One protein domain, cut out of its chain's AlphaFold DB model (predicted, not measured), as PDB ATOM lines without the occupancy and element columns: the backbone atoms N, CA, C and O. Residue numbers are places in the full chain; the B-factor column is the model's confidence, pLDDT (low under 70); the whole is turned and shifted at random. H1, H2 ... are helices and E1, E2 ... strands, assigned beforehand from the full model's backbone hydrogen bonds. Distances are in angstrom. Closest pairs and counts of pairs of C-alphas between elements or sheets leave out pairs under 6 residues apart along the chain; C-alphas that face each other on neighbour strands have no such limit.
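Overview. This is residues 252 to 328 of the 328 residues of an uncharacterized protein of Buttiauxella agrestis (UniProt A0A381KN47). A rod of helices has a small two-stranded hairpin, E1 and E2, at one end: the long helix H1 and the helix H5 run the same way along it towards the hairpin, and the short helices H2 and H3 lead the chain back from the hairpin to H4. H4 crosses H1 near H1's first residues and makes a corner with H5. The printed part has 77 residues with five named helices and two named strands, in the order H1, E1, E2, H2, H3, H4, H5; the strands form one antiparallel sheet, E1 - E2, and the class is mostly helix. The whole is only just compact, close to loose, with a radius of gyration of the C-alphas of 13.3 A and spans of 46 by 21 by 20 A.

Along the chain. In the sheet, E1 is residues 278 to 280 and E2 is residues 286 to 288. H1, residues 252 to 273, is 31.6 A long, from C-alpha 252 at (120.208, 162.966, 110.020) to C-alpha 273 at (96.989, 166.025, 88.790). After E2 come H2, residues 290 to 293, H3, residues 295 to 300, and H4, residues 302 to 310, 12.3 A long. H5, residues 315 to 327, is 18.4 A long and ends with C-alpha 327 at (94.812, 150.609, 88.945).

Arrangement. E1 and E2 form an antiparallel hairpin, their directions at 148 degrees, with N 279 and O 287 2.8 A apart and N 287 and O 279 2.9 A apart, both within hydrogen-bond range. The closest C-alphas of E2 and H5, those of Ile 288 and Cys 326, are 6.4 A apart. H5 is close to H1 but not clearly touching it: their closest C-alphas, Val 272 and Ala 325, are 7.7 A apart, and they run the same way at 36 degrees, only just a steep tilt. H3 is close to but not clearly touching H1, with C-alphas 264 and 295 closest at 6.9 A, and likewise H5, with C-alphas 299 and 319 closest at 7.3 A. H2 is close to H1 but not clearly touching it, the closest C-alphas, Phe 268 and Phe 292, being 7.2 A apart. H1 touches H4 with residues 254 to 261 alone, about perpendicular at 89 degrees, C-alphas 258 and 307 being closest at 6.4 A. H4 and H5 only just touch, with 3 pairs of C-alphas within 8 A, and only at the corner; the closest, Glu 305 and Val 315, are 5.9 A apart. In H1, H3, H4 and H5 every O i to N i+4 pair is within hydrogen-bond range; H2 is too short for such a pair, and its one O i to N i+3 pair is within range.

Size, cuts and confidence. The C-alphas farthest apart, those of Asp 252 and Arg 283, are 46.6 A apart. The printed part has no cut, and each link between successive elements is tight. Mean pLDDT of the printed part is 81.4; residues 327 to 328 are under 70.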
ATOM      1  N   ASP A 252     119.893 162.713 111.436       72.81
ATOM      2  CA  ASP A 252     120.208 162.966 110.020       72.81
ATOM      3  C   ASP A 252     119.407 162.042 109.094       72.81
ATOM      4  O   ASP A 252     118.812 162.478 108.106       72.81
ATOM      5  N   LEU A 253     119.327 160.759 109.459       71.25
ATOM      6  CA  LEU A 253     118.504 159.762 108.774       71.25
ATOM      7  C   LEU A 253     117.036 160.181 108.705       71.25
ATOM      8  O   LEU A 253     116.384 160.036 107.672       71.25
ATOM      9  N   LEU A 254     116.507 160.709 109.807       74.56
ATOM     10  CA  LEU A 254     115.121 161.135 109.892       74.56
ATOM     11  C   LEU A 254     114.860 162.388 109.045       74.56
ATOM     12  O   LEU A 254     113.788 162.493 108.456       74.56
ATOM     13  N   ILE A 255     115.820 163.311 108.936       79.88
ATOM     14  CA  ILE A 255     115.732 164.466 108.029       79.88
ATOM     15  C   ILE A 255     115.659 163.997 106.572       79.88
ATOM     16  O   ILE A 255     114.753 164.408 105.847       79.88
ATOM     17  N   ILE A 256     116.564 163.101 106.165       77.94
ATOM     18  CA  ILE A 256     116.613 162.576 104.795       77.94
ATOM     19  C   ILE A 256     115.326 161.822 104.466       77.94
ATOM     20  O   ILE A 256     114.687 162.111 103.459       77.94
ATOM     21  N   PHE A 257     114.888 160.908 105.335       79.06
ATOM     22  CA  PHE A 257     113.660 160.160 105.083       79.06
ATOM     23  C   PHE A 257     112.409 161.041 105.083       79.06
ATOM     24  O   PHE A 257     111.476 160.750 104.341       79.06
ATOM     25  N   LYS A 258     112.367 162.122 105.875       81.56
ATOM     26  CA  LYS A 258     111.271 163.102 105.809       81.56
ATOM     27  C   LYS A 258     111.234 163.819 104.464       81.56
ATOM     28  O   LYS A 258     110.151 163.964 103.906       81.56
ATOM     29  N   ALA A 259     112.388 164.261 103.964       84.19
ATOM     30  CA  ALA A 259     112.482 164.881 102.645       84.19
ATOM     31  C   ALA A 259     112.021 163.900 101.562       84.19
ATOM     32  O   ALA A 259     111.088 164.195 100.826       84.19
ATOM     33  N   ALA A 260     112.564 162.684 101.577       82.00
ATOM     34  CA  ALA A 260     112.243 161.650 100.604       82.00
ATOM     35  C   ALA A 260     110.759 161.226 100.645       82.00
ATOM     36  O   ALA A 260     110.142 161.010  99.603       82.00
ATOM     37  N   PHE A 261     110.152 161.159 101.840       86.25
ATOM     38  CA  PHE A 261     108.712 160.940 102.002       86.25
ATOM     39  C   PHE A 261     107.902 162.054 101.332       86.25
ATOM     40  O   PHE A 261     107.009 161.757 100.542       86.25
ATOM     41  N   ASN A 262     108.212 163.323 101.621       86.62
ATOM     42  CA  ASN A 262     107.498 164.457 101.034       86.62
ATOM     43  C   ASN A 262     107.661 164.494  99.508       86.62
ATOM     44  O   ASN A 262     106.660 164.611  98.808       86.62
ATOM     45  N   ASP A 263     108.875 164.283  98.996       86.56
ATOM     46  CA  ASP A 263     109.154 164.251  97.556       86.56
ATOM     47  C   ASP A 263     108.353 163.145  96.846       86.56
ATOM     48  O   ASP A 263     107.806 163.365  95.763       86.56
ATOM     49  N   SER A 264     108.213 161.972  97.476       85.81
ATOM     50  CA  SER A 264     107.405 160.861  96.948       85.81
ATOM     51  C   SER A 264     105.919 161.224  96.847       85.81
ATOM     52  O   SER A 264     105.255 160.897  95.858       85.81
ATOM     53  N   ILE A 265     105.382 161.898  97.872       87.69
ATOM     54  CA  ILE A 265     103.986 162.353  97.897       87.69
ATOM     55  C   ILE A 265     103.769 163.461  96.860       87.69
ATOM     56  O   ILE A 265     102.832 163.369  96.066       87.69
ATOM     57  N   ASP A 266     104.663 164.445  96.787       87.44
ATOM     58  CA  ASP A 266     104.596 165.543  95.819       87.44
ATOM     59  C   ASP A 266     104.684 165.028  94.374       87.44
ATOM     60  O   ASP A 266     103.943 165.475  93.486       87.44
ATOM     61  N   LEU A 267     105.553 164.044  94.118       86.31
ATOM     62  CA  LEU A 267     105.652 163.374  92.824       86.31
ATOM     63  C   LEU A 267     104.346 162.654  92.473       86.31
ATOM     64  O   LEU A 267     103.841 162.821  91.356       86.31
ATOM     65  N   PHE A 268     103.778 161.891  93.413       87.81
ATOM     66  CA  PHE A 268     102.492 161.220  93.230       87.81
ATOM     67  C   PHE A 268     101.383 162.223  92.889       87.81
ATOM     68  O   PHE A 268     100.718 162.079  91.859       87.81
ATOM     69  N   GLU A 269     101.218 163.276  93.692       86.50
ATOM     70  CA  GLU A 269     100.197 164.305  93.479       86.50
ATOM     71  C   GLU A 269     100.376 165.017  92.135       86.50
ATOM     72  O   GLU A 269      99.420 165.190  91.376       86.50
ATOM     73  N   SER A 270     101.609 165.387  91.787       88.81
ATOM     74  CA  SER A 270     101.949 166.017  90.508       88.81
ATOM     75  C   SER A 270     101.580 165.126  89.318       88.81
ATOM     76  O   SER A 270     101.008 165.610  88.335       88.81
ATOM     77  N   LEU A 271     101.870 163.823  89.393       86.25
ATOM     78  CA  LEU A 271     101.556 162.867  88.331       86.25
ATOM     79  C   LEU A 271     100.056 162.586  88.222       86.25
ATOM     80  O   LEU A 271      99.545 162.517  87.101       86.25
ATOM     81  N   VAL A 272      99.344 162.475  89.344       85.31
ATOM     82  CA  VAL A 272      97.881 162.323  89.367       85.31
ATOM     83  C   VAL A 272      97.207 163.563  88.779       85.31
ATOM     84  O   VAL A 272      96.426 163.445  87.836       85.31
ATOM     85  N   ASN A 273      97.572 164.760  89.246       84.75
ATOM     86  CA  ASN A 273      96.989 166.025  88.790       84.75
ATOM     87  C   ASN A 273      97.223 166.284  87.296       84.75
ATOM     88  O   ASN A 273      96.383 166.870  86.616       84.75
ATOM     89  N   LYS A 274      98.359 165.826  86.758       85.19
ATOM     90  CA  LYS A 274      98.686 165.934  85.328       85.19
ATOM     91  C   LYS A 274      98.139 164.773  84.492       85.19
ATOM     92  O   LYS A 274      98.370 164.762  83.284       85.19
ATOM     93  N   ASN A 275      97.449 163.810  85.107       81.19
ATOM     94  CA  ASN A 275      96.984 162.572  84.482       81.19
ATOM     95  C   ASN A 275      98.116 161.808  83.759       81.19
ATOM     96  O   ASN A 275      97.970 161.351  82.627       81.19
ATOM     97  N   ARG A 276      99.287 161.749  84.406       85.06
ATOM     98  CA  ARG A 276     100.528 161.117  83.920       85.06
ATOM     99  C   ARG A 276     100.996 159.959  84.796       85.06
ATOM    100  O   ARG A 276     102.076 159.431  84.542       85.06
ATOM    101  N   LEU A 277     100.231 159.591  85.826       83.19
ATOM    102  CA  LEU A 277     100.572 158.482  86.717       83.19
ATOM    103  C   LEU A 277     100.586 157.143  85.972       83.19
ATOM    104  O   LEU A 277     101.467 156.318  86.202       83.19
ATOM    105  N   THR A 278      99.647 156.946  85.050       82.44
ATOM    106  CA  THR A 278      99.593 155.773  84.181       82.44
ATOM    107  C   THR A 278      99.778 156.183  82.723       82.44
ATOM    108  O   THR A 278      99.353 157.247  82.270       82.44
ATOM    109  N   LEU A 279     100.477 155.340  81.973       80.31
ATOM    110  CA  LEU A 279     100.745 155.499  80.554       80.31
ATOM    111  C   LEU A 279     100.004 154.407  79.790       80.31
ATOM    112  O   LEU A 279      99.951 153.247  80.206       80.31
ATOM    113  N   ARG A 280      99.427 154.771  78.644       80.00
ATOM    114  CA  ARG A 280      98.657 153.848  77.811       80.00
ATOM    115  C   ARG A 280      99.358 153.622  76.483       80.00
ATOM    116  O   ARG A 280      99.587 154.549  75.715       80.00
ATOM    117  N   THR A 281      99.670 152.365  76.195       76.06
ATOM    118  CA  THR A 281     100.212 151.972  74.890       76.06
ATOM    119  C   THR A 281      99.169 152.157  73.776       76.06
ATOM    120  O   THR A 281      97.966 152.080  74.046       76.06
ATOM    121  N   PRO A 282      99.587 152.261  72.498       72.50
ATOM    122  CA  PRO A 282      98.670 152.291  71.351       72.50
ATOM    123  C   PRO A 282      97.729 151.077  71.260       72.50
ATOM    124  O   PRO A 282      96.675 151.144  70.639       72.50
ATOM    125  N   ARG A 283      98.096 149.953  71.895       76.00
ATOM    126  CA  ARG A 283      97.282 148.728  71.987       76.00
ATOM    127  C   ARG A 283      96.341 148.710  73.198       76.00
ATOM    128  O   ARG A 283      95.723 147.688  73.474       76.00
ATOM    129  N   GLY A 284      96.253 149.809  73.945       74.56
ATOM    130  CA  GLY A 284      95.354 149.967  75.085       74.56
ATOM    131  C   GLY A 284      95.862 149.397  76.412       74.56
ATOM    132  O   GLY A 284      95.159 149.563  77.407       74.56
ATOM    133  N   LYS A 285      97.054 148.779  76.457       78.94
ATOM    134  CA  LYS A 285      97.685 148.294  77.699       78.94
ATOM    135  C   LYS A 285      98.144 149.481  78.548       78.94
ATOM    136  O   LYS A 285      98.836 150.350  78.013       78.94
ATOM    137  N   ILE A 286      97.766 149.484  79.823       78.69
ATOM    138  CA  ILE A 286      98.115 150.504  80.816       78.69
ATOM    139  C   ILE A 286      99.334 150.017  81.610       78.69
ATOM    140  O   ILE A 286      99.426 148.830  81.928       78.69
ATOM    141  N   TYR A 287     100.280 150.909  81.879       81.88
ATOM    142  CA  TYR A 287     101.421 150.677  82.763       81.88
ATOM    143  C   TYR A 287     101.657 151.907  83.641       81.88
ATOM    144  O   TYR A 287     101.317 153.021  83.249       81.88
ATOM    145  N   ILE A 288     102.214 151.702  84.832       83.00
ATOM    146  CA  ILE A 288     102.572 152.796  85.741       83.00
ATOM    147  C   ILE A 288     103.729 153.576  85.114       83.00
ATOM    148  O   ILE A 288     104.598 152.994  84.460       83.00
ATOM    149  N   ASN A 289     103.717 154.897  85.273       81.50
ATOM    150  CA  ASN A 289     104.801 155.755  84.828       81.50
ATOM    151  C   ASN A 289     106.133 155.249  85.414       81.50
ATOM    152  O   ASN A 289     106.216 155.119  86.635       81.50
ATOM    153  N   PRO A 290     107.163 154.980  84.589       79.81
ATOM    154  CA  PRO A 290     108.452 154.478  85.065       79.81
ATOM    155  C   PRO A 290     109.062 155.327  86.183       79.81
ATOM    156  O   PRO A 290     109.597 154.770  87.133       79.81
ATOM    157  N   ILE A 291     108.880 156.653  86.124       78.88
ATOM    158  CA  ILE A 291     109.359 157.589  87.152       78.88
ATOM    159  C   ILE A 291     108.748 157.255  88.520       78.88
ATOM    160  O   ILE A 291     109.438 157.300  89.527       78.88
ATOM    161  N   PHE A 292     107.467 156.880  88.560       83.25
ATOM    162  CA  PHE A 292     106.783 156.513  89.801       83.25
ATOM    163  C   PHE A 292     106.933 155.030  90.159       83.25
ATOM    164  O   PHE A 292     106.834 154.658  91.321       83.25
ATOM    165  N   SER A 293     107.173 154.160  89.175       80.06
ATOM    166  CA  SER A 293     107.370 152.727  89.419       80.06
ATOM    167  C   SER A 293     108.554 152.459  90.348       80.06
ATOM    168  O   SER A 293     108.499 151.504  91.119       80.06
ATOM    169  N   ASN A 294     109.588 153.299  90.284       74.25
ATOM    170  CA  ASN A 294     110.779 153.198  91.126       74.25
ATOM    171  C   ASN A 294     110.487 153.542  92.600       74.25
ATOM    172  O   ASN A 294     111.155 153.034  93.493       74.25
ATOM    173  N   GLU A 295     109.438 154.325  92.866       81.25
ATOM    174  CA  GLU A 295     109.021 154.699  94.224       81.25
ATOM    175  C   GLU A 295     108.207 153.603  94.926       81.25
ATOM    176  O   GLU A 295     108.011 153.649  96.140       81.25
ATOM    177  N   LEU A 296     107.696 152.605  94.198       83.56
ATOM    178  CA  LEU A 296     106.777 151.613  94.772       83.56
ATOM    179  C   LEU A 296     107.438 150.748  95.851       83.56
ATOM    180  O   LEU A 296     106.797 150.449  96.861       83.56
ATOM    181  N   ASP A 297     108.709 150.388  95.663       81.94
ATOM    182  CA  ASP A 297     109.472 149.617  96.649       81.94
ATOM    183  C   ASP A 297     109.750 150.454  97.908       81.94
ATOM    184  O   ASP A 297     109.606 149.961  99.031       81.94
ATOM    185  N   TRP A 298     110.036 151.750  97.735       83.69
ATOM    186  CA  TRP A 298     110.159 152.704  98.836       83.69
ATOM    187  C   TRP A 298     108.840 152.856  99.608       83.69
ATOM    188  O   TRP A 298     108.822 152.681 100.830       83.69
ATOM    189  N   ILE A 299     107.716 153.087  98.922       85.25
ATOM    190  CA  ILE A 299     106.378 153.240  99.525       85.25
ATOM    191  C   ILE A 299     105.964 151.975 100.295       85.25
ATOM    192  O   ILE A 299     105.284 152.053 101.326       85.25
ATOM    193  N   ALA A 300     106.375 150.795  99.827       83.88
ATOM    194  CA  ALA A 300     106.113 149.520 100.488       83.88
ATOM    195  C   ALA A 300     107.019 149.250 101.706       83.88
ATOM    196  O   ALA A 300     106.732 148.332 102.475       83.88
ATOM    197  N   SER A 301     108.077 150.037 101.917       80.94
ATOM    198  CA  SER A 301     109.069 149.800 102.971       80.94
ATOM    199  C   SER A 301     108.578 150.148 104.384       80.94
ATOM    200  O   SER A 301     107.746 151.038 104.586       80.94
ATOM    201  N   ASP A 302     109.161 149.499 105.398       79.81
ATOM    202  CA  ASP A 302     108.928 149.839 106.811       79.81
ATOM    203  C   ASP A 302     109.396 151.270 107.137       79.81
ATOM    204  O   ASP A 302     108.821 151.942 107.992       79.81
ATOM    205  N   ALA A 303     110.429 151.761 106.443       76.38
ATOM    206  CA  ALA A 303     110.966 153.105 106.644       76.38
ATOM    207  C   ALA A 303     109.945 154.187 106.260       76.38
ATOM    208  O   ALA A 303     109.727 155.121 107.036       76.38
ATOM    209  N   PHE A 304     109.262 154.018 105.122       81.94
ATOM    210  CA  PHE A 304     108.171 154.900 104.703       81.94
ATOM    211  C   PHE A 304     107.039 154.923 105.733       81.94
ATOM    212  O   PHE A 304     106.500 155.982 106.052       81.94
ATOM    213  N   GLU A 305     106.711 153.765 106.309       83.62
ATOM    214  CA  GLU A 305     105.666 153.658 107.325       83.62
ATOM    215  C   GLU A 305     106.034 154.345 108.640       83.62
ATOM    216  O   GLU A 305     105.238 155.106 109.192       83.62
ATOM    217  N   ILE A 306     107.256 154.133 109.126       77.50
ATOM    218  CA  ILE A 306     107.756 154.776 110.345       77.50
ATOM    219  C   ILE A 306     107.743 156.302 110.190       77.50
ATOM    220  O   ILE A 306     107.286 157.014 111.088       77.50
ATOM    221  N   VAL A 307     108.213 156.809 109.050       81.94
ATOM    222  CA  VAL A 307     108.334 158.251 108.794       81.94
ATOM    223  C   VAL A 307     106.971 158.884 108.544       81.94
ATOM    224  O   VAL A 307     106.675 159.920 109.137       81.94
ATOM    225  N   GLY A 308     106.111 158.251 107.744       81.56
ATOM    226  CA  GLY A 308     104.755 158.732 107.487       81.56
ATOM    227  C   GLY A 308     103.927 158.826 108.767       81.56
ATOM    228  O   GLY A 308     103.332 159.870 109.035       81.56
ATOM    229  N   ASN A 309     103.980 157.800 109.623       81.19
ATOM    230  CA  ASN A 309     103.322 157.831 110.932       81.19
ATOM    231  C   ASN A 309     103.904 158.930 111.838       81.19
ATOM    232  O   ASN A 309     103.157 159.616 112.535       81.19
ATOM    233  N   HIS A 310     105.226 159.140 111.813       79.38
ATOM    234  CA  HIS A 310     105.875 160.224 112.558       79.38
ATOM    235  C   HIS A 310     105.458 161.621 112.060       79.38
ATOM    236  O   HIS A 310     105.346 162.548 112.859       79.38
ATOM    237  N   LEU A 311     105.203 161.770 110.760       80.25
ATOM    238  CA  LEU A 311     104.688 162.995 110.142       80.25
ATOM    239  C   LEU A 311     103.163 163.166 110.299       80.25
ATOM    240  O   LEU A 311     102.630 164.208 109.927       80.25
ATOM    241  N   GLY A 312     102.464 162.187 110.885       84.19
ATOM    242  CA  GLY A 312     101.024 162.240 111.154       84.19
ATOM    243  C   GLY A 312     100.132 161.728 110.018       84.19
ATOM    244  O   GLY A 312      98.921 161.940 110.066       84.19
ATOM    245  N   TYR A 313     100.697 161.054 109.014       84.69
ATOM    246  CA  TYR A 313      99.933 160.416 107.943       84.69
ATOM    247  C   TYR A 313      99.377 159.059 108.386       84.69
ATOM    248  O   TYR A 313     100.052 158.291 109.069       84.69
ATOM    249  N   ASP A 314      98.173 158.722 107.918       88.00
ATOM    250  CA  ASP A 314      97.693 157.337 107.913       88.00
ATOM    251  C   ASP A 314      98.308 156.617 106.707       88.00
ATOM    252  O   ASP A 314      97.801 156.677 105.585       88.00
ATOM    253  N   VAL A 315      99.443 155.957 106.933       85.69
ATOM    254  CA  VAL A 315     100.203 155.284 105.870       85.69
ATOM    255  C   VAL A 315      99.382 154.181 105.197       85.69
ATOM    256  O   VAL A 315      99.515 153.960 103.992       85.69
ATOM    257  N   GLY A 316      98.498 153.510 105.942       82.31
ATOM    258  CA  GLY A 316      97.602 152.500 105.386       82.31
ATOM    259  C   GLY A 316      96.662 153.105 104.345       82.31
ATOM    260  O   GLY A 316      96.527 152.567 103.243       82.31
ATOM    261  N   LEU A 317      96.075 154.261 104.661       86.00
ATOM    262  CA  LEU A 317      95.231 155.014 103.736       86.00
ATOM    263  C   LEU A 317      96.019 155.559 102.537       86.00
ATOM    264  O   LEU A 317      95.541 155.475 101.404       86.00
ATOM    265  N   VAL A 318      97.231 156.079 102.758       84.50
ATOM    266  CA  VAL A 318      98.112 156.566 101.682       84.50
ATOM    267  C   VAL A 318      98.417 155.443 100.690       84.50
ATOM    268  O   VAL A 318      98.159 155.589  99.495       84.50
ATOM    269  N   ARG A 319      98.867 154.278 101.175       87.12
ATOM    270  CA  ARG A 319      99.165 153.107 100.332       87.12
ATOM    271  C   ARG A 319      97.941 152.634  99.547       87.12
ATOM    272  O   ARG A 319      98.058 152.330  98.362       87.12
ATOM    273  N   GLN A 320      96.764 152.603 100.175       87.81
ATOM    274  CA  GLN A 320      95.515 152.260  99.484       87.81
ATOM    275  C   GLN A 320      95.169 153.266  98.383       87.81
ATOM    276  O   GLN A 320      94.788 152.864  97.286       87.81
ATOM    277  N   THR A 321      95.334 154.561  98.653       85.31
ATOM    278  CA  THR A 321      95.047 155.637  97.694       85.31
ATOM    279  C   THR A 321      95.964 155.547  96.475       85.31
ATOM    280  O   THR A 321      95.489 155.589  95.340       85.31
ATOM    281  N   ILE A 322      97.265 155.337  96.698       85.44
ATOM    282  CA  ILE A 322      98.255 155.157  95.630       85.44
ATOM    283  C   ILE A 322      97.943 153.899  94.810       85.44
ATOM    284  O   ILE A 322      97.924 153.953  93.580       85.44
ATOM    285  N   ALA A 323      97.638 152.777  95.472       83.88
ATOM    286  CA  ALA A 323      97.308 151.527  94.794       83.88
ATOM    287  C   ALA A 323      96.054 151.654  93.913       83.88
ATOM    288  O   ALA A 323      96.053 151.168  92.783       83.88
ATOM    289  N   LEU A 324      95.010 152.333  94.400       82.81
ATOM    290  CA  LEU A 324      93.797 152.604  93.624       82.81
ATOM    291  C   LEU A 324      94.092 153.492  92.413       82.81
ATOM    292  O   LEU A 324      93.664 153.166  91.308       82.81
ATOM    293  N   ALA A 325      94.863 154.565  92.593       79.12
ATOM    294  CA  ALA A 325      95.236 155.464  91.504       79.12
ATOM    295  C   ALA A 325      96.085 154.767  90.423       79.12
ATOM    296  O   ALA A 325      95.942 155.064  89.242       79.12
ATOM    297  N   CYS A 326      96.925 153.802  90.805       76.00
ATOM    298  CA  CYS A 326      97.723 153.009  89.865       76.00
ATOM    299  C   CYS A 326      96.913 151.933  89.111       76.00
ATOM    300  O   CYS A 326      97.401 151.393  88.118       76.00
ATOM    301  N   GLN A 327      95.708 151.588  89.580       68.56
ATOM    302  CA  GLN A 327      94.812 150.609  88.945       68.56
ATOM    303  C   GLN A 327      93.829 151.234  87.937       68.56
ATOM    304  O   GLN A 327      93.138 150.485  87.238       68.56
ATOM    305  N   MET A 328      93.754 152.569  87.869       49.81
ATOM    306  CA  MET A 328      92.881 153.338  86.966       49.81
ATOM    307  C   MET A 328      93.510 153.578  85.586       49.81
ATOM    308  O   MET A 328      92.755 153.473  84.592       49.81
TER     309      MET A 328